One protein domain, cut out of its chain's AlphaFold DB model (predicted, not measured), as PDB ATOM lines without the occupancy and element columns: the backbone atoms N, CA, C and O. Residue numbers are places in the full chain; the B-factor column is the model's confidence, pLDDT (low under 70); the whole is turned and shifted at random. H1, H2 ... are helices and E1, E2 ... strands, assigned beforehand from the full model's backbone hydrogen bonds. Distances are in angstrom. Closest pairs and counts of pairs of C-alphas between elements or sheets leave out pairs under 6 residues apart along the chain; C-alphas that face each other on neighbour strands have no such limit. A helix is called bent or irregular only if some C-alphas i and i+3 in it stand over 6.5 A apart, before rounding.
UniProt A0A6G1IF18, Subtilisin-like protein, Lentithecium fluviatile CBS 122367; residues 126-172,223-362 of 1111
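This is residues 126 to 172 and 223 to 362 of the 1111 residues of the protein "Subtilisin-like protein" of Lentithecium fluviatile CBS 122367 (UniProt A0A6G1IF18). A long bundle of five helices has small strand pieces along one side. The three long helices H1, H2 and H3 run along its length, the shorter H5 packs along H1 while H4 meets H1 only at H1's residues 244 to 249, and E2 of the hairpin E1-E2 and the edge strand E3 pack on H3, with the rest of E3's sheet reaching away from the bundle to E6. The printed part has 187 residues with six named strands, E1 to E6, followed by five named helices, H1 to H5; its class is mixed, and its two sheets, E1-E2 and E3-E4-E5-E6, are antiparallel. The whole is compact, with a radius of gyration of the C-alphas of 16.6 A, and only just elongated, spanning 54 by 36 by 24 A.

E1, residues 126 to 129, begins with C-alpha 126 at (-26.827, -36.144, -3.016). E2 is residues 132 to 135, E3 144 to 147, E4 153 to 157, E5 160 to 163 and E6 166 to 169. H1, residues 223 to 249, begins with C-alpha 223 at (-16.987, -57.881, 2.066) and is 38.2 A long. H2, residues 256 to 284, is 40.8 A long, and H3, residues 294 to 326, 48.4 A. H3 is irregular, with C-alphas 322 and 325 8.4 A apart, and has a kink of 30 degrees near residue 320. H4 is residues 329 to 342, 19.9 A long. H5, residues 348 to 361, is 19.5 A long and ends with C-alpha 361 at (-23.640, -61.266, 10.509).

H1, the hub, touches H2 in a helical hairpin, opposite ways at a shallow tilt of 27 degrees; their closest C-alphas, of Ser 236 and Ala 269, are 4.8 A apart. H1 touches H5, closest at the C-alphas of Ile 227 and Glu 360, 4.8 A. With residues 244 to 249 alone it touches H4, closest at the C-alphas of Ala 248 and Arg 336, 4.4 A. H2 and H3, also a helical hairpin, touch at a shallow tilt of 28 degrees, closest at the C-alphas of Ala 263 and Gly 318, 4.2 A. H2 and H4 are apart. H3 only grazes the sheet E3-E4-E5-E6, with its residues 305 to 320; the C-alphas of Ile 146 in E3 and Trp 313 are 5.5 A apart, the closest of these two elements. The closest C-alphas of E2 and H3, those of Tyr 134 and Asn 312, are 5.4 A apart. The strands E3 to E6 form a meander, each the antiparallel neighbour of the one before. N 146 and O 154 of E3 and E4, 2.9 A, N 155 and O 162 of E4 and E5, 2.8 A, and N 161 and O 168 of E5 and E6, 2.9 A, are within hydrogen-bond range, as are N 127 and O 134 of the hairpin E1 and E2, 2.8 A. Every O i to N i+4 pair is within hydrogen-bond range in H2, H4 and H5, against 22 of 23 in H1 and 25 of 29 in H3.

The two C-alphas farthest apart, those of Gly 253 and Asp 290, are 55.6 A apart. Residues 173 to 222 are not printed, and C-alphas 172 and 223 are 30.2 A apart across this cut. Of the links that are printed whole, none is long. The mean pLDDT of the printed part is 87.5; residues 251 to 255 and 288 to 289 are under 70.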
ATOM      1  N   ASP A 126     -26.803 -36.942  -4.245       96.44
ATOM      2  CA  ASP A 126     -26.827 -36.144  -3.016       96.44
ATOM      3  C   ASP A 126     -27.512 -34.792  -3.279       96.44
ATOM      4  O   ASP A 126     -27.259 -34.144  -4.298       96.44
ATOM      5  N   ALA A 127     -28.321 -34.317  -2.331       97.25
ATOM      6  CA  ALA A 127     -28.809 -32.942  -2.274       97.25
ATOM      7  C   ALA A 127     -28.069 -32.161  -1.180       97.25
ATOM      8  O   ALA A 127     -28.119 -32.512  -0.004       97.25
ATOM      9  N   LEU A 128     -27.396 -31.075  -1.559       96.88
ATOM     10  CA  LEU A 128     -26.767 -30.139  -0.635       96.88
ATOM     11  C   LEU A 128     -27.795 -29.101  -0.183       96.88
ATOM     12  O   LEU A 128     -28.249 -28.276  -0.984       96.88
ATOM     13  N   ILE A 129     -28.117 -29.137   1.110       96.44
ATOM     14  CA  ILE A 129     -29.076 -28.256   1.787       96.44
ATOM     15  C   ILE A 129     -28.344 -27.614   2.970       96.44
ATOM     16  O   ILE A 129     -27.647 -28.298   3.719       96.44
ATOM     17  N   ASP A 130     -28.400 -26.284   3.079       92.69
ATOM     18  CA  ASP A 130     -27.607 -25.479   4.030       92.69
ATOM     19  C   ASP A 130     -26.091 -25.819   4.033       92.69
ATOM     20  O   ASP A 130     -25.376 -25.670   5.024       92.69
ATOM     21  N   GLY A 131     -25.582 -26.286   2.885       93.06
ATOM     22  CA  GLY A 131     -24.186 -26.688   2.682       93.06
ATOM     23  C   GLY A 131     -23.817 -28.094   3.174       93.06
ATOM     24  O   GLY A 131     -22.668 -28.489   2.987       93.06
ATOM     25  N   GLN A 132     -24.750 -28.852   3.760       95.25
ATOM     26  CA  GLN A 132     -24.553 -30.266   4.107       95.25
ATOM     27  C   GLN A 132     -25.098 -31.172   2.992       95.25
ATOM     28  O   GLN A 132     -26.196 -30.897   2.502       95.25
ATOM     29  N   PRO A 133     -24.376 -32.227   2.573       95.75
ATOM     30  CA  PRO A 133     -24.893 -33.218   1.635       95.75
ATOM     31  C   PRO A 133     -25.830 -34.205   2.344       95.75
ATOM     32  O   PRO A 133     -25.523 -34.684   3.433       95.75
ATOM     33  N   TYR A 134     -26.936 -34.545   1.685       96.50
ATOM     34  CA  TYR A 134     -27.873 -35.582   2.110       96.50
ATOM     35  C   TYR A 134     -28.135 -36.545   0.952       96.50
ATOM     36  O   TYR A 134     -28.446 -36.101  -0.154       96.50
ATOM     37  N   HIS A 135     -28.024 -37.850   1.191       95.75
ATOM     38  CA  HIS A 135     -28.277 -38.878   0.181       95.75
ATOM     39  C   HIS A 135     -29.766 -38.917  -0.180       95.75
ATOM     40  O   HIS A 135     -30.617 -38.932   0.707       95.75
ATOM     41  N   LEU A 136     -30.102 -38.966  -1.466       94.62
ATOM     42  CA  LEU A 136     -31.483 -39.196  -1.890       94.62
ATOM     43  C   LEU A 136     -31.823 -40.695  -1.816       94.62
ATOM     44  O   LEU A 136     -30.959 -41.519  -2.128       94.62
ATOM     45  N   PRO A 137     -33.066 -41.059  -1.450       92.44
ATOM     46  CA  PRO A 137     -33.536 -42.435  -1.573       92.44
ATOM     47  C   PRO A 137     -33.612 -42.861  -3.050       92.44
ATOM     48  O   PRO A 137     -33.736 -42.012  -3.934       92.44
ATOM     49  N   SER A 138     -33.556 -44.163  -3.332       88.69
ATOM     50  CA  SER A 138     -33.863 -44.725  -4.664       88.69
ATOM     51  C   SER A 138     -35.349 -44.533  -5.040       88.69
ATOM     52  O   SER A 138     -36.162 -44.227  -4.167       88.69
ATOM     53  N   PRO A 139     -35.759 -44.672  -6.319       82.69
ATOM     54  CA  PRO A 139     -37.156 -44.464  -6.737       82.69
ATOM     55  C   PRO A 139     -38.184 -45.405  -6.081       82.69
ATOM     56  O   PRO A 139     -39.367 -45.082  -6.047       82.69
ATOM     57  N   ASP A 140     -37.715 -46.548  -5.588       79.31
ATOM     58  CA  ASP A 140     -38.421 -47.605  -4.857       79.31
ATOM     59  C   ASP A 140     -38.278 -47.500  -3.321       79.31
ATOM     60  O   ASP A 140     -38.885 -48.273  -2.581       79.31
ATOM     61  N   GLU A 141     -37.502 -46.534  -2.821       80.38
ATOM     62  CA  GLU A 141     -37.328 -46.254  -1.391       80.38
ATOM     63  C   GLU A 141     -38.309 -45.159  -0.906       80.38
ATOM     64  O   GLU A 141     -38.618 -44.217  -1.644       80.38
ATOM     65  N   PRO A 142     -38.790 -45.227   0.353       81.56
ATOM     66  CA  PRO A 142     -39.659 -44.197   0.918       81.56
ATOM     67  C   PRO A 142     -38.919 -42.853   1.105       81.56
ATOM     68  O   PRO A 142     -37.689 -42.828   1.210       81.56
ATOM     69  N   PRO A 143     -39.640 -41.717   1.194       88.56
ATOM     70  CA  PRO A 143     -39.011 -40.408   1.354       88.56
ATOM     71  C   PRO A 143     -38.320 -40.264   2.716       88.56
ATOM     72  O   PRO A 143     -38.941 -40.502   3.750       88.56
ATOM     73  N   ILE A 144     -37.066 -39.807   2.718       91.75
ATOM     74  CA  ILE A 144     -36.279 -39.575   3.940       91.75
ATOM     75  C   ILE A 144     -36.613 -38.193   4.514       91.75
ATOM     76  O   ILE A 144     -36.679 -37.214   3.768       91.75
ATOM     77  N   GLU A 145     -36.785 -38.085   5.832       91.38
ATOM     78  CA  GLU A 145     -37.011 -36.803   6.512       91.38
ATOM     79  C   GLU A 145     -35.732 -36.260   7.156       91.38
ATOM     80  O   GLU A 145     -35.026 -36.968   7.873       91.38
ATOM     81  N   ILE A 146     -35.456 -34.972   6.944       94.44
ATOM     82  CA  ILE A 146     -34.370 -34.248   7.612       94.44
ATOM     83  C   ILE A 146     -34.891 -32.980   8.285       94.44
ATOM     84  O   ILE A 146     -35.869 -32.374   7.841       94.44
ATOM     85  N   LEU A 147     -34.205 -32.558   9.345       89.75
ATOM     86  CA  LEU A 147     -34.570 -31.387  10.138       89.75
ATOM     87  C   LEU A 147     -33.642 -30.210   9.808       89.75
ATOM     88  O   LEU A 147     -32.426 -30.293   9.986       89.75
ATOM     89  N   LEU A 148     -34.209 -29.125   9.284       93.31
ATOM     90  CA  LEU A 148     -33.460 -27.941   8.861       93.31
ATOM     91  C   LEU A 148     -33.028 -27.085  10.059       93.31
ATOM     92  O   LEU A 148     -33.564 -27.195  11.161       93.31
ATOM     93  N   LEU A 149     -32.084 -26.167   9.826       88.56
ATOM     94  CA  LEU A 149     -31.517 -25.291  10.864       88.56
ATOM     95  C   LEU A 149     -32.525 -24.304  11.495       88.56
ATOM     96  O   LEU A 149     -32.187 -23.636  12.468       88.56
ATOM     97  N   ASP A 150     -33.744 -24.204  10.957       86.19
ATOM     98  CA  ASP A 150     -34.860 -23.414  11.500       86.19
ATOM     99  C   ASP A 150     -35.925 -24.257  12.232       86.19
ATOM    100  O   ASP A 150     -36.943 -23.714  12.656       86.19
ATOM    101  N   GLY A 151     -35.712 -25.571  12.378       82.12
ATOM    102  CA  GLY A 151     -36.675 -26.500  12.979       82.12
ATOM    103  C   GLY A 151     -37.778 -26.993  12.035       82.12
ATOM    104  O   GLY A 151     -38.615 -27.801  12.446       82.12
ATOM    105  N   THR A 152     -37.804 -26.556  10.771       87.06
ATOM    106  CA  THR A 152     -38.745 -27.090   9.775       87.06
ATOM    107  C   THR A 152     -38.223 -28.385   9.149       87.06
ATOM    108  O   THR A 152     -37.017 -28.606   9.051       87.06
ATOM    109  N   LEU A 153     -39.132 -29.269   8.733       88.06
ATOM    110  CA  LEU A 153     -38.773 -30.516   8.053       88.06
ATOM    111  C   LEU A 153     -38.580 -30.298   6.545       88.06
ATOM    112  O   LEU A 153     -39.291 -29.508   5.911       88.06
ATOM    113  N   ALA A 154     -37.661 -31.066   5.966       94.81
ATOM    114  CA  ALA A 154     -37.586 -31.311   4.533       94.81
ATOM    115  C   ALA A 154     -37.692 -32.814   4.244       94.81
ATOM    116  O   ALA A 154     -37.098 -33.631   4.946       94.81
ATOM    117  N   LYS A 155     -38.429 -33.167   3.188       93.19
ATOM    118  CA  LYS A 155     -38.544 -34.535   2.667       93.19
ATOM    119  C   LYS A 155     -37.682 -34.692   1.418       93.19
ATOM    120  O   LYS A 155     -37.815 -33.915   0.466       93.19
ATOM    121  N   LEU A 156     -36.838 -35.714   1.409       96.19
ATOM    122  CA  LEU A 156     -35.963 -36.095   0.307       96.19
ATOM    123  C   LEU A 156     -36.602 -37.262  -0.454       96.19
ATOM    124  O   LEU A 156     -36.908 -38.293   0.137       96.19
ATOM    125  N   PHE A 157     -36.786 -37.110  -1.761       93.81
ATOM    126  CA  PHE A 157     -37.253 -38.151  -2.679       93.81
ATOM    127  C   PHE A 157     -36.184 -38.373  -3.758       93.81
ATOM    128  O   PHE A 157     -35.384 -37.476  -4.031       93.81
ATOM    129  N   ALA A 158     -36.236 -39.506  -4.458       93.19
ATOM    130  CA  ALA A 158     -35.283 -39.855  -5.516       93.19
ATOM    131  C   ALA A 158     -35.075 -38.780  -6.599       93.19
ATOM    132  O   ALA A 158     -33.982 -38.666  -7.155       93.19
ATOM    133  N   ASN A 159     -36.114 -37.993  -6.896       92.06
ATOM    134  CA  ASN A 159     -36.142 -36.990  -7.961       92.06
ATOM    135  C   ASN A 159     -36.605 -35.589  -7.510       92.06
ATOM    136  O   ASN A 159     -36.842 -34.731  -8.360       92.06
ATOM    137  N   LYS A 160     -36.768 -35.329  -6.205       94.69
ATOM    138  CA  LYS A 160     -37.198 -34.015  -5.688       94.69
ATOM    139  C   LYS A 160     -36.876 -33.835  -4.206       94.69
ATOM    140  O   LYS A 160     -36.857 -34.794  -3.442       94.69
ATOM    141  N   VAL A 161     -36.724 -32.586  -3.781       96.81
ATOM    142  CA  VAL A 161     -36.762 -32.190  -2.364       96.81
ATOM    143  C   VAL A 161     -38.016 -31.361  -2.128       96.81
ATOM    144  O   VAL A 161     -38.328 -30.475  -2.925       96.81
ATOM    145  N   ILE A 162     -38.732 -31.625  -1.037       92.94
ATOM    146  CA  ILE A 162     -39.829 -30.776  -0.563       92.94
ATOM    147  C   ILE A 162     -39.391 -30.133   0.752       92.94
ATOM    148  O   ILE A 162     -39.159 -30.839   1.728       92.94
ATOM    149  N   MET A 163     -39.276 -28.806   0.785       94.69
ATOM    150  CA  MET A 163     -38.844 -28.048   1.967       94.69
ATOM    151  C   MET A 163     -39.604 -26.724   2.066       94.69
ATOM    152  O   MET A 163     -39.822 -26.060   1.053       94.69
ATOM    153  N   ARG A 164     -40.022 -26.325   3.278       88.62
ATOM    154  CA  ARG A 164     -40.765 -25.067   3.527       88.62
ATOM    155  C   ARG A 164     -41.973 -24.865   2.576       88.62
ATOM    156  O   ARG A 164     -42.233 -23.762   2.102       88.62
ATOM    157  N   GLY A 165     -42.675 -25.954   2.245       78.81
ATOM    158  CA  GLY A 165     -43.812 -25.969   1.311       78.81
ATOM    159  C   GLY A 165     -43.465 -25.833  -0.182       78.81
ATOM    160  O   GLY A 165     -44.370 -25.844  -1.010       78.81
ATOM    161  N   GLN A 166     -42.185 -25.721  -0.549       88.25
ATOM    162  CA  GLN A 166     -41.724 -25.649  -1.938       88.25
ATOM    163  C   GLN A 166     -41.196 -27.002  -2.416       88.25
ATOM    164  O   GLN A 166     -40.503 -27.697  -1.675       88.25
ATOM    165  N   THR A 167     -41.485 -27.353  -3.672       90.44
ATOM    166  CA  THR A 167     -40.904 -28.530  -4.339       90.44
ATOM    167  C   THR A 167     -39.771 -28.099  -5.268       90.44
ATOM    168  O   THR A 167     -39.950 -27.221  -6.118       90.44
ATOM    169  N   LEU A 168     -38.611 -28.735  -5.115       95.50
ATOM    170  CA  LEU A 168     -37.413 -28.563  -5.931       95.50
ATOM    171  C   LEU A 168     -37.151 -29.871  -6.683       95.50
ATOM    172  O   LEU A 168     -36.619 -30.823  -6.113       95.50
ATOM    173  N   ASN A 169     -37.566 -29.935  -7.949       93.44
ATOM    174  CA  ASN A 169     -37.388 -31.121  -8.788       93.44
ATOM    175  C   ASN A 169     -35.925 -31.261  -9.232       93.44
ATOM    176  O   ASN A 169     -35.309 -30.290  -9.673       93.44
ATOM    177  N   ILE A 170     -35.391 -32.475  -9.134       94.56
ATOM    178  CA  ILE A 170     -33.999 -32.820  -9.425       94.56
ATOM    179  C   ILE A 170     -33.931 -33.515 -10.793       94.56
ATOM    180  O   ILE A 170     -34.561 -34.559 -10.967       94.56
ATOM    181  N   PRO A 171     -33.190 -32.965 -11.776       90.56
ATOM    182  CA  PRO A 171     -33.032 -33.603 -13.078       90.56
ATOM    183  C   PRO A 171     -32.352 -34.973 -12.982       90.56
ATOM    184  O   PRO A 171     -31.354 -35.141 -12.283       90.56
ATOM    185  N   SER A 172     -32.854 -35.942 -13.743       86.38
ATOM    186  CA  SER A 172     -32.204 -37.240 -13.938       86.38
ATOM    187  C   SER A 172     -30.879 -37.096 -14.697       86.38
ATOM    188  O   SER A 172     -30.808 -36.341 -15.667       86.38
ATOM    189  N   PHE A 223     -15.970 -57.775   1.013       81.81
ATOM    190  CA  PHE A 223     -16.987 -57.881   2.066       81.81
ATOM    191  C   PHE A 223     -16.377 -57.839   3.467       81.81
ATOM    192  O   PHE A 223     -16.872 -57.106   4.316       81.81
ATOM    193  N   LYS A 224     -15.220 -58.466   3.703       81.56
ATOM    194  CA  LYS A 224     -14.515 -58.369   4.992       81.56
ATOM    195  C   LYS A 224     -14.118 -56.940   5.390       81.56
ATOM    196  O   LYS A 224     -14.080 -56.629   6.579       81.56
ATOM    197  N   GLY A 225     -13.849 -56.062   4.420       80.69
ATOM    198  CA  GLY A 225     -13.636 -54.633   4.676       80.69
ATOM    199  C   GLY A 225     -14.926 -53.891   5.048       80.69
ATOM    200  O   GLY A 225     -14.894 -52.985   5.877       80.69
ATOM    201  N   LEU A 226     -16.057 -54.307   4.473       84.38
ATOM    202  CA  LEU A 226     -17.388 -53.741   4.715       84.38
ATOM    203  C   LEU A 226     -17.981 -54.205   6.053       84.38
ATOM    204  O   LEU A 226     -18.480 -53.367   6.793       84.38
ATOM    205  N   ILE A 227     -17.842 -55.485   6.409       86.62
ATOM    206  CA  ILE A 227     -18.220 -56.066   7.714       86.62
ATOM    207  C   ILE A 227     -17.504 -55.321   8.854       86.62
ATOM    208  O   ILE A 227     -18.132 -54.888   9.817       86.62
ATOM    209  N   GLY A 228     -16.196 -55.064   8.712       83.38
ATOM    210  CA  GLY A 228     -15.441 -54.247   9.673       83.38
ATOM    211  C   GLY A 228     -15.891 -52.778   9.742       83.38
ATOM    212  O   GLY A 228     -15.709 -52.129  10.771       83.38
ATOM    213  N   GLY A 229     -16.498 -52.257   8.671       86.44
ATOM    214  CA  GLY A 229     -17.192 -50.969   8.668       86.44
ATOM    215  C   GLY A 229     -18.529 -51.034   9.410       86.44
ATOM    216  O   GLY A 229     -18.763 -50.212  10.292       86.44
ATOM    217  N   ALA A 230     -19.360 -52.035   9.101       86.69
ATOM    218  CA  ALA A 230     -20.661 -52.287   9.725       86.69
ATOM    219  C   ALA A 230     -20.549 -52.387  11.248       86.69
ATOM    220  O   ALA A 230     -21.183 -51.600  11.945       86.69
ATOM    221  N   SER A 231     -19.629 -53.212  11.753       85.62
ATOM    222  CA  SER A 231     -19.330 -53.341  13.188       85.62
ATOM    223  C   SER A 231     -19.042 -51.993  13.865       85.62
ATOM    224  O   SER A 231     -19.541 -51.684  14.952       85.62
ATOM    225  N   LYS A 232     -18.279 -51.121  13.185       89.62
ATOM    226  CA  LYS A 232     -17.993 -49.766  13.674       89.62
ATOM    227  C   LYS A 232     -19.250 -48.890  13.670       89.62
ATOM    228  O   LYS A 232     -19.514 -48.213  14.662       89.62
ATOM    229  N   ALA A 233     -20.030 -48.911  12.589       88.81
ATOM    230  CA  ALA A 233     -21.258 -48.131  12.491       88.81
ATOM    231  C   ALA A 233     -22.331 -48.589  13.485       88.81
ATOM    232  O   ALA A 233     -22.972 -47.727  14.070       88.81
ATOM    233  N   VAL A 234     -22.483 -49.890  13.760       89.69
ATOM    234  CA  VAL A 234     -23.371 -50.412  14.819       89.69
ATOM    235  C   VAL A 234     -22.984 -49.823  16.181       89.69
ATOM    236  O   VAL A 234     -23.842 -49.321  16.911       89.69
ATOM    237  N   GLY A 235     -21.684 -49.787  16.503       89.56
ATOM    238  CA  GLY A 235     -21.176 -49.138  17.716       89.56
ATOM    239  C   GLY A 235     -21.444 -47.625  17.764       89.56
ATOM    240  O   GLY A 235     -21.911 -47.107  18.783       89.56
ATOM    241  N   SER A 236     -21.202 -46.915  16.659       90.81
ATOM    242  CA  SER A 236     -21.438 -45.467  16.556       90.81
ATOM    243  C   SER A 236     -22.935 -45.103  16.567       90.81
ATOM    244  O   SER A 236     -23.309 -44.127  17.216       90.81
ATOM    245  N   LEU A 237     -23.804 -45.908  15.945       89.56
ATOM    246  CA  LEU A 237     -25.270 -45.789  15.980       89.56
ATOM    247  C   LEU A 237     -25.817 -46.016  17.394       89.56
ATOM    248  O   LEU A 237     -26.596 -45.203  17.885       89.56
ATOM    249  N   THR A 238     -25.353 -47.062  18.084       89.88
ATOM    250  CA  THR A 238     -25.731 -47.344  19.483       89.88
ATOM    251  C   THR A 238     -25.322 -46.194  20.411       89.88
ATOM    252  O   THR A 238     -26.094 -45.765  21.273       89.88
ATOM    253  N   SER A 239     -24.120 -45.644  20.202       90.75
ATOM    254  CA  SER A 239     -23.608 -44.491  20.954       90.75
ATOM    255  C   SER A 239     -24.425 -43.221  20.683       90.75
ATOM    256  O   SER A 239     -24.765 -42.492  21.614       90.75
ATOM    257  N   ALA A 240     -24.786 -42.980  19.419       90.75
ATOM    258  CA  ALA A 240     -25.655 -41.881  19.016       90.75
ATOM    259  C   ALA A 240     -27.059 -42.011  19.624       90.75
ATOM    260  O   ALA A 240     -27.540 -41.052  20.222       90.75
ATOM    261  N   GLY A 241     -27.693 -43.183  19.538       90.31
ATOM    262  CA  GLY A 241     -29.036 -43.410  20.080       90.31
ATOM    263  C   GLY A 241     -29.104 -43.231  21.594       90.31
ATOM    264  O   GLY A 241     -29.987 -42.539  22.092       90.31
ATOM    265  N   THR A 242     -28.107 -43.748  22.317       90.81
ATOM    266  CA  THR A 242     -27.991 -43.539  23.771       90.81
ATOM    267  C   THR A 242     -27.884 -42.046  24.101       90.81
ATOM    268  O   THR A 242     -28.693 -41.524  24.864       90.81
ATOM    269  N   GLY A 243     -26.961 -41.323  23.452       90.12
ATOM    270  CA  GLY A 243     -26.792 -39.882  23.665       90.12
ATOM    271  C   GLY A 243     -28.013 -39.043  23.261       90.12
ATOM    272  O   GLY A 243     -28.307 -38.037  23.906       90.12
ATOM    273  N   ALA A 244     -28.753 -39.465  22.232       90.75
ATOM    274  CA  ALA A 244     -30.000 -38.838  21.805       90.75
ATOM    275  C   ALA A 244     -31.102 -38.980  22.866       90.75
ATOM    276  O   ALA A 244     -31.781 -38.001  23.174       90.75
ATOM    277  N   LEU A 245     -31.255 -40.169  23.459       89.69
ATOM    278  CA  LEU A 245     -32.223 -40.425  24.529       89.69
ATOM    279  C   LEU A 245     -31.849 -39.716  25.840       89.69
ATOM    280  O   LEU A 245     -32.722 -39.128  26.485       89.69
ATOM    281  N   ASP A 246     -30.566 -39.698  26.204       89.00
ATOM    282  CA  ASP A 246     -30.067 -38.954  27.370       89.00
ATOM    283  C   ASP A 246     -30.306 -37.440  27.208       89.00
ATOM    284  O   ASP A 246     -30.779 -36.770  28.129       89.00
ATOM    285  N   PHE A 247     -30.064 -36.883  26.015       90.19
ATOM    286  CA  PHE A 247     -30.353 -35.475  25.730       90.19
ATOM    287  C   PHE A 247     -31.858 -35.185  25.665       90.19
ATOM    288  O   PHE A 247     -32.308 -34.159  26.180       90.19
ATOM    289  N   ALA A 248     -32.661 -36.069  25.070       90.19
ATOM    290  CA  ALA A 248     -34.107 -35.889  24.969       90.19
ATOM    291  C   ALA A 248     -34.832 -36.001  26.322       90.19
ATOM    292  O   ALA A 248     -35.849 -35.339  26.528       90.19
ATOM    293  N   SER A 249     -34.310 -36.808  27.250       86.94
ATOM    294  CA  SER A 249     -34.837 -36.954  28.617       86.94
ATOM    295  C   SER A 249     -34.275 -35.934  29.619       86.94
ATOM    296  O   SER A 249     -34.838 -35.757  30.702       86.94
ATOM    297  N   GLY A 250     -33.195 -35.229  29.263       83.31
ATOM    298  CA  GLY A 250     -32.580 -34.188  30.084       83.31
ATOM    299  C   GLY A 250     -33.508 -32.998  30.360       83.31
ATOM    300  O   GLY A 250     -34.141 -32.451  29.457       83.31
ATOM    301  N   ALA A 251     -33.558 -32.558  31.621       67.19
ATOM    302  CA  ALA A 251     -34.409 -31.449  32.048       67.19
ATOM    303  C   ALA A 251     -34.082 -30.127  31.320       67.19
ATOM    304  O   ALA A 251     -32.913 -29.781  31.106       67.19
ATOM    305  N   ALA A 252     -35.128 -29.359  30.993       57.16
ATOM    306  CA  ALA A 252     -35.033 -28.087  30.280       57.16
ATOM    307  C   ALA A 252     -34.134 -27.078  31.026       57.16
ATOM    308  O   ALA A 252     -34.523 -26.496  32.037       57.16
ATOM    309  N   GLY A 253     -32.912 -26.896  30.519       58.75
ATOM    310  CA  GLY A 253     -31.879 -26.035  31.106       58.75
ATOM    311  C   GLY A 253     -30.441 -26.487  30.823       58.75
ATOM    312  O   GLY A 253     -29.539 -25.656  30.795       58.75
ATOM    313  N   ALA A 254     -30.208 -27.775  30.543       62.50
ATOM    314  CA  ALA A 254     -28.872 -28.328  30.268       62.50
ATOM    315  C   ALA A 254     -28.435 -28.227  28.780       62.50
ATOM    316  O   ALA A 254     -27.875 -29.175  28.239       62.50
ATOM    317  N   GLY A 255     -28.734 -27.106  28.107       62.09
ATOM    318  CA  GLY A 255     -28.671 -26.939  26.640       62.09
ATOM    319  C   GLY A 255     -27.301 -27.172  25.976       62.09
ATOM    320  O   GLY A 255     -26.996 -28.281  25.533       62.09
ATOM    321  N   GLY A 256     -26.506 -26.108  25.843       77.00
ATOM    322  CA  GLY A 256     -25.399 -26.030  24.885       77.00
ATOM    323  C   GLY A 256     -24.274 -27.050  24.994       77.00
ATOM    324  O   GLY A 256     -23.875 -27.618  23.982       77.00
ATOM    325  N   ALA A 257     -23.736 -27.294  26.192       82.12
ATOM    326  CA  ALA A 257     -22.552 -28.150  26.336       82.12
ATOM    327  C   ALA A 257     -22.834 -29.598  25.895       82.12
ATOM    328  O   ALA A 257     -22.092 -30.157  25.091       82.12
ATOM    329  N   LEU A 258     -23.963 -30.160  26.346       86.00
ATOM    330  CA  LEU A 258     -24.397 -31.504  25.958       86.00
ATOM    331  C   LEU A 258     -24.800 -31.566  24.478       86.00
ATOM    332  O   LEU A 258     -24.524 -32.564  23.819       86.00
ATOM    333  N   ALA A 259     -25.394 -30.496  23.934       88.38
ATOM    334  CA  ALA A 259     -25.680 -30.396  22.504       88.38
ATOM    335  C   ALA A 259     -24.398 -30.418  21.650       88.38
ATOM    336  O   ALA A 259     -24.361 -31.085  20.618       88.38
ATOM    337  N   GLY A 260     -23.333 -29.737  22.091       89.31
ATOM    338  CA  GLY A 260     -22.035 -29.711  21.412       89.31
ATOM    339  C   GLY A 260     -21.345 -31.077  21.372       89.31
ATOM    340  O   GLY A 260     -20.921 -31.516  20.302       89.31
ATOM    341  N   ASP A 261     -21.286 -31.775  22.510       89.81
ATOM    342  CA  ASP A 261     -20.704 -33.122  22.583       89.81
ATOM    343  C   ASP A 261     -21.528 -34.132  21.761       89.81
ATOM    344  O   ASP A 261     -20.972 -34.894  20.963       89.81
ATOM    345  N   LEU A 262     -22.864 -34.082  21.858       91.25
ATOM    346  CA  LEU A 262     -23.762 -34.940  21.079       91.25
ATOM    347  C   LEU A 262     -23.680 -34.664  19.568       91.25
ATOM    348  O   LEU A 262     -23.705 -35.605  18.775       91.25
ATOM    349  N   ALA A 263     -23.497 -33.408  19.148       92.31
ATOM    350  CA  ALA A 263     -23.236 -33.069  17.749       92.31
ATOM    351  C   ALA A 263     -21.926 -33.690  17.230       92.31
ATOM    352  O   ALA A 263     -21.849 -34.068  16.057       92.31
ATOM    353  N   GLY A 264     -20.910 -33.831  18.088       91.25
ATOM    354  CA  GLY A 264     -19.683 -34.574  17.791       91.25
ATOM    355  C   GLY A 264     -19.941 -36.073  17.598       91.25
ATOM    356  O   GLY A 264     -19.480 -36.658  16.612       91.25
ATOM    357  N   THR A 265     -20.740 -36.679  18.480       92.00
ATOM    358  CA  THR A 265     -21.172 -38.083  18.373       92.00
ATOM    359  C   THR A 265     -21.971 -38.331  17.091       92.00
ATOM    360  O   THR A 265     -21.622 -39.225  16.321       92.00
ATOM    361  N   PHE A 266     -22.979 -37.504  16.792       92.25
ATOM    362  CA  PHE A 266     -23.774 -37.614  15.562       92.25
ATOM    363  C   PHE A 266     -22.936 -37.403  14.301       92.25
ATOM    364  O   PHE A 266     -23.054 -38.184  13.361       92.25
ATOM    365  N   SER A 267     -22.028 -36.420  14.289       91.31
ATOM    366  CA  SER A 267     -21.120 -36.207  13.154       91.31
ATOM    367  C   SER A 267     -20.143 -37.371  12.944       91.31
ATOM    368  O   SER A 267     -19.695 -37.585  11.819       91.31
ATOM    369  N   THR A 268     -19.812 -38.120  14.002       91.06
ATOM    370  CA  THR A 268     -18.980 -39.332  13.916       91.06
ATOM    371  C   THR A 268     -19.794 -40.512  13.384       91.06
ATOM    372  O   THR A 268     -19.361 -41.182  12.450       91.06
ATOM    373  N   ALA A 269     -21.002 -40.726  13.915       90.31
ATOM    374  CA  ALA A 269     -21.898 -41.791  13.473       90.31
ATOM    375  C   ALA A 269     -22.357 -41.608  12.016       90.31
ATOM    376  O   ALA A 269     -22.304 -42.566  11.249       90.31
ATOM    377  N   ALA A 270     -22.695 -40.384  11.595       90.75
ATOM    378  CA  ALA A 270     -22.987 -40.065  10.196       90.75
ATOM    379  C   ALA A 270     -21.790 -40.365   9.276       90.75
ATOM    380  O   ALA A 270     -21.958 -40.943   8.209       90.75
ATOM    381  N   GLY A 271     -20.565 -40.036   9.706       90.12
ATOM    382  CA  GLY A 271     -19.347 -40.344   8.950       90.12
ATOM    383  C   GLY A 271     -19.076 -41.847   8.805       90.12
ATOM    384  O   GLY A 271     -18.629 -42.288   7.747       90.12
ATOM    385  N   ASP A 272     -19.376 -42.637   9.837       89.75
ATOM    386  CA  ASP A 272     -19.207 -44.094   9.815       89.75
ATOM    387  C   ASP A 272     -20.274 -44.788   8.957       89.75
ATOM    388  O   ASP A 272     -19.937 -45.600   8.094       89.75
ATOM    389  N   VAL A 273     -21.548 -44.420   9.135       87.44
ATOM    390  CA  VAL A 273     -22.675 -44.945   8.346       87.44
ATOM    391  C   VAL A 273     -22.557 -44.516   6.880       87.44
ATOM    392  O   VAL A 273     -22.617 -45.359   5.987       87.44
ATOM    393  N   GLY A 274     -22.295 -43.232   6.615       88.19
ATOM    394  CA  GLY A 274     -22.035 -42.706   5.272       88.19
ATOM    395  C   GLY A 274     -20.817 -43.356   4.606       88.19
ATOM    396  O   GLY A 274     -20.821 -43.595   3.399       88.19
ATOM    397  N   GLY A 275     -19.802 -43.741   5.388       88.75
ATOM    398  CA  GLY A 275     -18.667 -44.532   4.913       88.75
ATOM    399  C   GLY A 275     -19.063 -45.915   4.382       88.75
ATOM    400  O   GLY A 275     -18.491 -46.365   3.384       88.75
ATOM    401  N   ILE A 276     -20.058 -46.567   4.994       87.31
ATOM    402  CA  ILE A 276     -20.637 -47.828   4.502       87.31
ATOM    403  C   ILE A 276     -21.517 -47.564   3.284       87.31
ATOM    404  O   ILE A 276     -21.285 -48.186   2.254       87.31
ATOM    405  N   VAL A 277     -22.464 -46.623   3.365       87.88
ATOM    406  CA  VAL A 277     -23.378 -46.259   2.262       87.88
ATOM    407  C   VAL A 277     -22.596 -45.939   0.986       87.88
ATOM    408  O   VAL A 277     -22.858 -46.522  -0.063       87.88
ATOM    409  N   SER A 278     -21.557 -45.105   1.085       87.44
ATOM    410  CA  SER A 278     -20.653 -44.775  -0.024       87.44
ATOM    411  C   SER A 278     -19.912 -45.998  -0.581       87.44
ATOM    412  O   SER A 278     -19.716 -46.121  -1.795       87.44
ATOM    413  N   SER A 279     -19.539 -46.939   0.290       87.12
ATOM    414  CA  SER A 279     -18.872 -48.177  -0.116       87.12
ATOM    415  C   SER A 279     -19.841 -49.185  -0.750       87.12
ATOM    416  O   SER A 279     -19.447 -49.842  -1.705       87.12
ATOM    417  N   ILE A 280     -21.103 -49.271  -0.300       85.25
ATOM    418  CA  ILE A 280     -22.157 -50.106  -0.906       85.25
ATOM    419  C   ILE A 280     -22.613 -49.521  -2.251       85.25
ATOM    420  O   ILE A 280     -22.704 -50.269  -3.222       85.25
ATOM    421  N   ASN A 281     -22.780 -48.199  -2.370       85.00
ATOM    422  CA  ASN A 281     -22.946 -47.525  -3.668       85.00
ATOM    423  C   ASN A 281     -21.791 -47.924  -4.622       85.00
ATOM    424  O   ASN A 281     -22.013 -48.323  -5.763       85.00
ATOM    425  N   GLY A 282     -20.548 -47.925  -4.118       85.38
ATOM    426  CA  GLY A 282     -19.359 -48.386  -4.847       85.38
ATOM    427  C   GLY A 282     -19.295 -49.893  -5.154       85.38
ATOM    428  O   GLY A 282     -18.503 -50.289  -6.008       85.38
ATOM    429  N   ILE A 283     -20.108 -50.735  -4.501       82.06
ATOM    430  CA  ILE A 283     -20.348 -52.138  -4.894       82.06
ATOM    431  C   ILE A 283     -21.343 -52.168  -6.053       82.06
ATOM    432  O   ILE A 283     -21.053 -52.792  -7.069       82.06
ATOM    433  N   GLN A 284     -22.484 -51.480  -5.925       81.81
ATOM    434  CA  GLN A 284     -23.545 -51.460  -6.942       81.81
ATOM    435  C   GLN A 284     -23.051 -50.941  -8.304       81.81
ATOM    436  O   GLN A 284     -23.501 -51.419  -9.342       81.81
ATOM    437  N   GLU A 285     -22.104 -49.998  -8.311       82.38
ATOM    438  CA  GLU A 285     -21.444 -49.504  -9.529       82.38
ATOM    439  C   GLU A 285     -20.394 -50.471 -10.110       82.38
ATOM    440  O   GLU A 285     -20.106 -50.416 -11.305       82.38
ATOM    441  N   ALA A 286     -19.795 -51.338  -9.284       78.00
ATOM    442  CA  ALA A 286     -18.643 -52.166  -9.661       78.00
ATOM    443  C   ALA A 286     -18.956 -53.662  -9.860       78.00
ATOM    444  O   ALA A 286     -18.121 -54.383 -10.413       78.00
ATOM    445  N   PHE A 287     -20.108 -54.152  -9.395       74.62
ATOM    446  CA  PHE A 287     -20.484 -55.566  -9.478       74.62
ATOM    447  C   PHE A 287     -21.258 -55.906 -10.762       74.62
ATOM    448  O   PHE A 287     -22.115 -55.132 -11.194       74.62
ATOM    449  N   PRO A 288     -21.053 -57.108 -11.337       69.06
ATOM    450  CA  PRO A 288     -22.042 -57.709 -12.221       69.06
ATOM    451  C   PRO A 288     -23.336 -57.941 -11.428       69.06
ATOM    452  O   PRO A 288     -23.296 -58.424 -10.294       69.06
ATOM    453  N   LYS A 289     -24.484 -57.605 -12.018       63.53
ATOM    454  CA  LYS A 289     -25.785 -57.537 -11.324       63.53
ATOM    455  C   LYS A 289     -26.369 -58.894 -10.918       63.53
ATOM    456  O   LYS A 289     -27.400 -58.929 -10.256       63.53
ATOM    457  N   ASP A 290     -25.702 -59.975 -11.312       70.88
ATOM    458  CA  ASP A 290     -26.260 -61.323 -11.449       70.88
ATOM    459  C   ASP A 290     -25.673 -62.322 -10.426       70.88
ATOM    460  O   ASP A 290     -25.888 -63.527 -10.540       70.88
ATOM    461  N   VAL A 291     -24.860 -61.837  -9.474       74.19
ATOM    462  CA  VAL A 291     -23.943 -62.668  -8.661       74.19
ATOM    463  C   VAL A 291     -24.425 -62.909  -7.224       74.19
ATOM    464  O   VAL A 291     -23.986 -63.876  -6.613       74.19
ATOM    465  N   LEU A 292     -25.309 -62.066  -6.680       77.69
ATOM    466  CA  LEU A 292     -25.853 -62.231  -5.324       77.69
ATOM    467  C   LEU A 292     -27.167 -63.025  -5.330       77.69
ATOM    468  O   LEU A 292     -27.975 -62.918  -6.257       77.69
ATOM    469  N   SER A 293     -27.411 -63.770  -4.254       83.81
ATOM    470  CA  SER A 293     -28.705 -64.382  -3.966       83.81
ATOM    471  C   SER A 293     -29.745 -63.323  -3.583       83.81
ATOM    472  O   SER A 293     -29.420 -62.195  -3.197       83.81
ATOM    473  N   LYS A 294     -31.030 -63.700  -3.599       78.44
ATOM    474  CA  LYS A 294     -32.114 -62.833  -3.106       78.44
ATOM    475  C   LYS A 294     -31.905 -62.417  -1.636       78.44
ATOM    476  O   LYS A 294     -32.317 -61.321  -1.260       78.44
ATOM    477  N   ALA A 295     -31.254 -63.253  -0.822       79.31
ATOM    478  CA  ALA A 295     -30.945 -62.940   0.572       79.31
ATOM    479  C   ALA A 295     -29.776 -61.945   0.690       79.31
ATOM    480  O   ALA A 295     -29.904 -60.957   1.413       79.31
ATOM    481  N   GLY A 296     -28.696 -62.134  -0.081       84.44
ATOM    482  CA  GLY A 296     -27.568 -61.197  -0.140       84.44
ATOM    483  C   GLY A 296     -27.974 -59.813  -0.656       84.44
ATOM    484  O   GLY A 296     -27.593 -58.796  -0.074       84.44
ATOM    485  N   VAL A 297     -28.828 -59.748  -1.688       82.69
ATOM    486  CA  VAL A 297     -29.430 -58.481  -2.148       82.69
ATOM    487  C   VAL A 297     -30.289 -57.851  -1.044       82.69
ATOM    488  O   VAL A 297     -30.162 -56.655  -0.791       82.69
ATOM    489  N   GLY A 298     -31.117 -58.639  -0.347       79.12
ATOM    490  CA  GLY A 298     -31.944 -58.157   0.764       79.12
ATOM    491  C   GLY A 298     -31.129 -57.545   1.909       79.12
ATOM    492  O   GLY A 298     -31.435 -56.439   2.353       79.12
ATOM    493  N   ALA A 299     -30.054 -58.213   2.341       84.44
ATOM    494  CA  ALA A 299     -29.154 -57.705   3.377       84.44
ATOM    495  C   ALA A 299     -28.422 -56.422   2.936       84.44
ATOM    496  O   ALA A 299     -28.354 -55.455   3.698       84.44
ATOM    497  N   ALA A 300     -27.921 -56.382   1.695       86.31
ATOM    498  CA  ALA A 300     -27.239 -55.209   1.145       86.31
ATOM    499  C   ALA A 300     -28.164 -53.986   1.019       86.31
ATOM    500  O   ALA A 300     -27.781 -52.892   1.434       86.31
ATOM    501  N   MET A 301     -29.378 -54.163   0.486       83.94
ATOM    502  CA  MET A 301     -30.348 -53.071   0.336       83.94
ATOM    503  C   MET A 301     -30.920 -52.629   1.689       83.94
ATOM    504  O   MET A 301     -31.025 -51.434   1.941       83.94
ATOM    505  N   GLY A 302     -31.209 -53.554   2.613       80.38
ATOM    506  CA  GLY A 302     -31.668 -53.204   3.962       80.38
ATOM    507  C   GLY A 302     -30.678 -52.295   4.703       80.38
ATOM    508  O   GLY A 302     -31.069 -51.255   5.236       80.38
ATOM    509  N   ALA A 303     -29.387 -52.638   4.665       87.12
ATOM    510  CA  ALA A 303     -28.325 -51.811   5.238       87.12
ATOM    511  C   ALA A 303     -28.106 -50.494   4.472       87.12
ATOM    512  O   ALA A 303     -27.864 -49.461   5.097       87.12
ATOM    513  N   LEU A 304     -28.218 -50.491   3.139       87.50
ATOM    514  CA  LEU A 304     -28.091 -49.272   2.336       87.50
ATOM    515  C   LEU A 304     -29.189 -48.254   2.673       87.50
ATOM    516  O   LEU A 304     -28.886 -47.093   2.943       87.50
ATOM    517  N   ASN A 305     -30.445 -48.692   2.680       83.94
ATOM    518  CA  ASN A 305     -31.611 -47.813   2.723       83.94
ATOM    519  C   ASN A 305     -31.761 -47.187   4.120       83.94
ATOM    520  O   ASN A 305     -31.831 -45.965   4.257       83.94
ATOM    521  N   LEU A 306     -31.688 -48.011   5.172       86.06
ATOM    522  CA  LEU A 306     -31.687 -47.540   6.563       86.06
ATOM    523  C   LEU A 306     -30.390 -46.792   6.920       86.06
ATOM    524  O   LEU A 306     -30.404 -45.883   7.750       86.06
ATOM    525  N   GLY A 307     -29.275 -47.117   6.256       89.50
ATOM    526  CA  GLY A 307     -28.024 -46.367   6.351       89.50
ATOM    527  C   GLY A 307     -28.129 -44.951   5.775       89.50
ATOM    528  O   GLY A 307     -27.659 -44.005   6.404       89.50
ATOM    529  N   ARG A 308     -28.774 -44.774   4.613       92.38
ATOM    530  CA  ARG A 308     -29.041 -43.451   4.013       92.38
ATOM    531  C   ARG A 308     -29.904 -42.598   4.939       92.38
ATOM    532  O   ARG A 308     -29.501 -41.485   5.269       92.38
ATOM    533  N   ASP A 309     -31.031 -43.147   5.393       89.94
ATOM    534  CA  ASP A 309     -31.962 -42.493   6.321       89.94
ATOM    535  C   ASP A 309     -31.253 -42.039   7.610       89.94
ATOM    536  O   ASP A 309     -31.164 -40.842   7.891       89.94
ATOM    537  N   SER A 310     -30.609 -42.967   8.327       90.38
ATOM    538  CA  SER A 310     -29.901 -42.636   9.571       90.38
ATOM    539  C   SER A 310     -28.705 -41.701   9.370       90.38
ATOM    540  O   SER A 310     -28.492 -40.815  10.196       90.38
ATOM    541  N   SER A 311     -27.933 -41.831   8.284       93.69
ATOM    542  CA  SER A 311     -26.828 -40.902   7.982       93.69
ATOM    543  C   SER A 311     -27.337 -39.475   7.748       93.69
ATOM    544  O   SER A 311     -26.782 -38.514   8.291       93.69
ATOM    545  N   ASN A 312     -28.436 -39.332   7.001       94.94
ATOM    546  CA  ASN A 312     -29.083 -38.048   6.747       94.94
ATOM    547  C   ASN A 312     -29.647 -37.435   8.034       94.94
ATOM    548  O   ASN A 312     -29.386 -36.263   8.327       94.94
ATOM    549  N   TRP A 313     -30.365 -38.228   8.834       93.06
ATOM    550  CA  TRP A 313     -30.918 -37.779  10.107       93.06
ATOM    551  C   TRP A 313     -29.813 -37.310  11.062       93.06
ATOM    552  O   TRP A 313     -29.855 -36.167  11.523       93.06
ATOM    553  N   LEU A 314     -28.771 -38.125  11.271       93.62
ATOM    554  CA  LEU A 314     -27.610 -37.786  12.105       93.62
ATOM    555  C   LEU A 314     -26.878 -36.530  11.604       93.62
ATOM    556  O   LEU A 314     -26.463 -35.698  12.413       93.62
ATOM    557  N   THR A 315     -26.751 -36.359  10.286       94.88
ATOM    558  CA  THR A 315     -26.143 -35.164   9.675       94.88
ATOM    559  C   THR A 315     -26.978 -33.910   9.942       94.88
ATOM    560  O   THR A 315     -26.420 -32.877  10.323       94.88
ATOM    561  N   SER A 316     -28.305 -33.998   9.809       94.56
ATOM    562  CA  SER A 316     -29.215 -32.868  10.046       94.56
ATOM    563  C   SER A 316     -29.262 -32.486  11.531       94.56
ATOM    564  O   SER A 316     -28.961 -31.347  11.902       94.56
ATOM    565  N   MET A 317     -29.479 -33.470  12.407       92.50
ATOM    566  CA  MET A 317     -29.557 -33.298  13.854       92.50
ATOM    567  C   MET A 317     -28.216 -32.831  14.444       92.50
ATOM    568  O   MET A 317     -28.170 -31.895  15.242       92.50
ATOM    569  N   GLY A 318     -27.097 -33.408  13.992       92.88
ATOM    570  CA  GLY A 318     -25.743 -32.987  14.364       92.88
ATOM    571  C   GLY A 318     -25.315 -31.639  13.773       92.88
ATOM    572  O   GLY A 318     -24.305 -31.076  14.200       92.88
ATOM    573  N   SER A 319     -26.052 -31.095  12.801       92.56
ATOM    574  CA  SER A 319     -25.855 -29.729  12.296       92.56
ATOM    575  C   SER A 319     -26.682 -28.722  13.088       92.56
ATOM    576  O   SER A 319     -26.135 -27.721  13.547       92.56
ATOM    577  N   MET A 320     -27.954 -29.030  13.349       91.38
ATOM    578  CA  MET A 320     -28.833 -28.206  14.178       91.38
ATOM    579  C   MET A 320     -28.332 -28.097  15.630       91.38
ATOM    580  O   MET A 320     -28.337 -27.004  16.198       91.38
ATOM    581  N   LEU A 321     -27.804 -29.179  16.221       92.25
ATOM    582  CA  LEU A 321     -27.275 -29.147  17.592       92.25
ATOM    583  C   LEU A 321     -26.090 -28.188  17.787       92.25
ATOM    584  O   LEU A 321     -25.949 -27.612  18.866       92.25
ATOM    585  N   LYS A 322     -25.282 -27.936  16.748       92.06
ATOM    586  CA  LYS A 322     -24.189 -26.943  16.797       92.06
ATOM    587  C   LYS A 322     -24.704 -25.509  16.990       92.06
ATOM    588  O   LYS A 322     -23.932 -24.642  17.390       92.06
ATOM    589  N   GLY A 323     -25.986 -25.266  16.709       89.31
ATOM    590  CA  GLY A 323     -26.681 -23.996  16.926       89.31
ATOM    591  C   GLY A 323     -27.734 -24.026  18.038       89.31
ATOM    592  O   GLY A 323     -28.465 -23.048  18.161       89.31
ATOM    593  N   PHE A 324     -27.838 -25.102  18.833       91.56
ATOM    594  CA  PHE A 324     -29.003 -25.378  19.693       91.56
ATOM    595  C   PHE A 324     -29.409 -24.216  20.616       91.56
ATOM    596  O   PHE A 324     -30.580 -23.844  20.657       91.56
ATOM    597  N   ASP A 325     -28.447 -23.593  21.305       89.88
ATOM    598  CA  ASP A 325     -28.697 -22.458  22.212       89.88
ATOM    599  C   ASP A 325     -29.231 -21.196  21.500       89.88
ATOM    600  O   ASP A 325     -29.751 -20.296  22.158       89.88
ATOM    601  N   GLY A 326     -29.098 -21.111  20.170       87.94
ATOM    602  CA  GLY A 326     -29.642 -20.034  19.338       87.94
ATOM    603  C   GLY A 326     -31.035 -20.314  18.758       87.94
ATOM    604  O   GLY A 326     -31.617 -19.419  18.147       87.94
ATOM    605  N   LEU A 327     -31.568 -21.528  18.931       88.62
ATOM    606  CA  LEU A 327     -32.920 -21.906  18.508       88.62
ATOM    607  C   LEU A 327     -33.963 -21.380  19.507       88.62
ATOM    608  O   LEU A 327     -33.666 -21.201  20.690       88.62
ATOM    609  N   THR A 328     -35.204 -21.161  19.059       89.56
ATOM    610  CA  THR A 328     -36.290 -20.787  19.981       89.56
ATOM    611  C   THR A 328     -36.662 -21.965  20.895       89.56
ATOM    612  O   THR A 328     -36.451 -23.118  20.505       89.56
ATOM    613  N   PRO A 329     -37.223 -21.729  22.099       88.88
ATOM    614  CA  PRO A 329     -37.582 -22.800  23.036       88.88
ATOM    615  C   PRO A 329     -38.495 -23.879  22.436       88.88
ATOM    616  O   PRO A 329     -38.373 -25.054  22.773       88.88
ATOM    617  N   GLU A 330     -39.374 -23.492  21.513       83.69
ATOM    618  CA  GLU A 330     -40.297 -24.382  20.806       83.69
ATOM    619  C   GLU A 330     -39.533 -25.346  19.889       83.69
ATOM    620  O   GLU A 330     -39.739 -26.556  19.954       83.69
ATOM    621  N   VAL A 331     -38.578 -24.829  19.104       85.81
ATOM    622  CA  VAL A 331     -37.704 -25.643  18.244       85.81
ATOM    623  C   VAL A 331     -36.736 -26.484  19.084       85.81
ATOM    624  O   VAL A 331     -36.482 -27.643  18.755       85.81
ATOM    625  N   GLN A 332     -36.236 -25.960  20.210       90.62
ATOM    626  CA  GLN A 332     -35.431 -26.729  21.168       90.62
ATOM    627  C   GLN A 332     -36.202 -27.915  21.767       90.62
ATOM    628  O   GLN A 332     -35.601 -28.963  22.011       90.62
ATOM    629  N   GLN A 333     -37.510 -27.775  21.998       88.44
ATOM    630  CA  GLN A 333     -38.359 -28.862  22.485       88.44
ATOM    631  C   GLN A 333     -38.678 -29.864  21.365       88.44
ATOM    632  O   GLN A 333     -38.386 -31.047  21.519       88.44
ATOM    633  N   GLN A 334     -39.129 -29.387  20.199       84.94
ATOM    634  CA  GLN A 334     -39.358 -30.207  18.999       84.94
ATOM    635  C   GLN A 334     -38.115 -31.038  18.621       84.94
ATOM    636  O   GLN A 334     -38.224 -32.199  18.241       84.94
ATOM    637  N   THR A 335     -36.914 -30.476  18.796       88.38
ATOM    638  CA  THR A 335     -35.629 -31.178  18.646       88.38
ATOM    639  C   THR A 335     -35.504 -32.387  19.582       88.38
ATOM    640  O   THR A 335     -35.091 -33.461  19.142       88.38
ATOM    641  N   ARG A 336     -35.851 -32.232  20.869       90.19
ATOM    642  CA  ARG A 336     -35.805 -33.323  21.861       90.19
ATOM    643  C   ARG A 336     -36.862 -34.381  21.570       90.19
ATOM    644  O   ARG A 336     -36.553 -35.566  21.643       90.19
ATOM    645  N   ASP A 337     -38.067 -33.970  21.191       88.56
ATOM    646  CA  ASP A 337     -39.152 -34.897  20.860       88.56
ATOM    647  C   ASP A 337     -38.828 -35.715  19.596       88.56
ATOM    648  O   ASP A 337     -38.951 -36.941  19.611       88.56
ATOM    649  N   ASN A 338     -38.269 -35.077  18.560       86.75
ATOM    650  CA  ASN A 338     -37.762 -35.758  17.364       86.75
ATOM    651  C   ASN A 338     -36.631 -36.752  17.689       86.75
ATOM    652  O   ASN A 338     -36.623 -37.861  17.157       86.75
ATOM    653  N   MET A 339     -35.693 -36.409  18.585       91.00
ATOM    654  CA  MET A 339     -34.688 -37.371  19.065       91.00
ATOM    655  C   MET A 339     -35.312 -38.544  19.818       91.00
ATOM    656  O   MET A 339     -34.948 -39.690  19.562       91.00
ATOM    657  N   LYS A 340     -36.266 -38.276  20.714       90.62
ATOM    658  CA  LYS A 340     -36.957 -39.305  21.499       90.62
ATOM    659  C   LYS A 340     -37.714 -40.297  20.615       90.62
ATOM    660  O   LYS A 340     -37.733 -41.483  20.924       90.62
ATOM    661  N   GLN A 341     -38.329 -39.815  19.534       87.44
ATOM    662  CA  GLN A 341     -39.024 -40.652  18.560       87.44
ATOM    663  C   GLN A 341     -38.040 -41.447  17.686       87.44
ATOM    664  O   GLN A 341     -38.204 -42.652  17.523       87.44
ATOM    665  N   TYR A 342     -37.012 -40.796  17.136       88.25
ATOM    666  CA  TYR A 342     -36.141 -41.416  16.131       88.25
ATOM    667  C   TYR A 342     -35.094 -42.377  16.732       88.25
ATOM    668  O   TYR A 342     -34.748 -43.387  16.117       88.25
ATOM    669  N   ALA A 343     -34.622 -42.089  17.951       91.19
ATOM    670  CA  ALA A 343     -33.714 -42.940  18.725       91.19
ATOM    671  C   ALA A 343     -34.422 -43.789  19.801       91.19
ATOM    672  O   ALA A 343     -33.753 -44.463  20.582       91.19
ATOM    673  N   GLY A 344     -35.757 -43.739  19.870       90.06
ATOM    674  CA  GLY A 344     -36.555 -44.573  20.770       90.06
ATOM    675  C   GLY A 344     -36.502 -46.058  20.413       90.06
ATOM    676  O   GLY A 344     -35.993 -46.443  19.359       90.06
ATOM    677  N   THR A 345     -37.064 -46.896  21.287       86.56
ATOM    678  CA  THR A 345     -37.269 -48.320  20.991       86.56
ATOM    679  C   THR A 345     -38.093 -48.469  19.713       86.56
ATOM    680  O   THR A 345     -39.092 -47.771  19.537       86.56
ATOM    681  N   ASP A 346     -37.629 -49.327  18.806       82.81
ATOM    682  CA  ASP A 346     -38.166 -49.530  17.452       82.81
ATOM    683  C   ASP A 346     -38.118 -48.280  16.542       82.81
ATOM    684  O   ASP A 346     -38.709 -48.265  15.455       82.81
ATOM    685  N   GLY A 347     -37.381 -47.236  16.938       85.25
ATOM    686  CA  GLY A 347     -37.093 -46.063  16.111       85.25
ATOM    687  C   GLY A 347     -36.153 -46.388  14.936       85.25
ATOM    688  O   GLY A 347     -35.434 -47.396  14.977       85.25
ATOM    689  N   PRO A 348     -36.113 -45.561  13.872       84.44
ATOM    690  CA  PRO A 348     -35.311 -45.856  12.682       84.44
ATOM    691  C   PRO A 348     -33.810 -46.000  12.969       84.44
ATOM    692  O   PRO A 348     -33.151 -46.815  12.330       84.44
ATOM    693  N   LEU A 349     -33.277 -45.301  13.981       87.69
ATOM    694  CA  LEU A 349     -31.867 -45.413  14.369       87.69
ATOM    695  C   LEU A 349     -31.521 -46.792  14.966       87.69
ATOM    696  O   LEU A 349     -30.436 -47.317  14.711       87.69
ATOM    697  N   GLN A 350     -32.444 -47.404  15.724       88.75
ATOM    698  CA  GLN A 350     -32.299 -48.786  16.201       88.75
ATOM    699  C   GLN A 350     -32.380 -49.757  15.018       88.75
ATOM    700  O   GLN A 350     -31.491 -50.590  14.852       88.75
ATOM    701  N   LYS A 351     -33.386 -49.591  14.149       86.31
ATOM    702  CA  LYS A 351     -33.590 -50.426  12.951       86.31
ATOM    703  C   LYS A 351     -32.403 -50.374  11.986       86.31
ATOM    704  O   LYS A 351     -32.036 -51.397  11.418       86.31
ATOM    705  N   ALA A 352     -31.748 -49.222  11.838       87.12
ATOM    706  CA  ALA A 352     -30.505 -49.101  11.081       87.12
ATOM    707  C   ALA A 352     -29.334 -49.832  11.755       87.12
ATOM    708  O   ALA A 352     -28.548 -50.480  11.066       87.12
ATOM    709  N   GLY A 353     -29.232 -49.788  13.088       87.81
ATOM    710  CA  GLY A 353     -28.266 -50.592  13.843       87.81
ATOM    711  C   GLY A 353     -28.492 -52.096  13.655       87.81
ATOM    712  O   GLY A 353     -27.546 -52.839  13.412       87.81
ATOM    713  N   GLU A 354     -29.748 -52.537  13.686       87.19
ATOM    714  CA  GLU A 354     -30.145 -53.928  13.447       87.19
ATOM    715  C   GLU A 354     -29.886 -54.364  11.999       87.19
ATOM    716  O   GLU A 354     -29.317 -55.429  11.788       87.19
ATOM    717  N   ALA A 355     -30.201 -53.536  10.999       82.44
ATOM    718  CA  ALA A 355     -29.924 -53.838   9.593       82.44
ATOM    719  C   ALA A 355     -28.419 -53.869   9.276       82.44
ATOM    720  O   ALA A 355     -27.959 -54.761   8.563       82.44
ATOM    721  N   MET A 356     -27.631 -52.953   9.853       87.44
ATOM    722  CA  MET A 356     -26.166 -52.993   9.769       87.44
ATOM    723  C   MET A 356     -25.596 -54.241  10.456       87.44
ATOM    724  O   MET A 356     -24.659 -54.838   9.933       87.44
ATOM    725  N   LYS A 357     -26.188 -54.682  11.575       89.56
ATOM    726  CA  LYS A 357     -25.815 -55.935  12.245       89.56
ATOM    727  C   LYS A 357     -26.193 -57.167  11.417       89.56
ATOM    728  O   LYS A 357     -25.380 -58.071  11.291       89.56
ATOM    729  N   VAL A 358     -27.381 -57.198  10.807       87.25
ATOM    730  CA  VAL A 358     -27.783 -58.273   9.881       87.25
ATOM    731  C   VAL A 358     -26.817 -58.345   8.698       87.25
ATOM    732  O   VAL A 358     -26.425 -59.440   8.322       87.25
ATOM    733  N   PHE A 359     -26.372 -57.206   8.159       89.19
ATOM    734  CA  PHE A 359     -25.338 -57.145   7.121       89.19
ATOM    735  C   PHE A 359     -23.947 -57.591   7.620       89.19
ATOM    736  O   PHE A 359     -23.204 -58.212   6.862       89.19
ATOM    737  N   GLU A 360     -23.583 -57.303   8.872       90.75
ATOM    738  CA  GLU A 360     -22.336 -57.762   9.511       90.75
ATOM    739  C   GLU A 360     -22.325 -59.283   9.749       90.75
ATOM    740  O   GLU A 360     -21.306 -59.934   9.526       90.75
ATOM    741  N   GLU A 361     -23.458 -59.844  10.181       89.38
ATOM    742  CA  GLU A 361     -23.640 -61.266  10.509       89.38
ATOM    743  C   GLU A 361     -24.018 -62.139   9.296       89.38
ATOM    744  O   GLU A 361     -24.094 -63.364   9.421       89.38
ATOM    745  N   PHE A 362     -24.249 -61.539   8.125       90.06
ATOM    746  CA  PHE A 362     -24.619 -62.261   6.909       90.06
ATOM    747  C   PHE A 362     -23.443 -63.101   6.356       90.06
ATOM    748  O   PHE A 362     -22.316 -62.601   6.296       90.06
TER     749      PHE A 362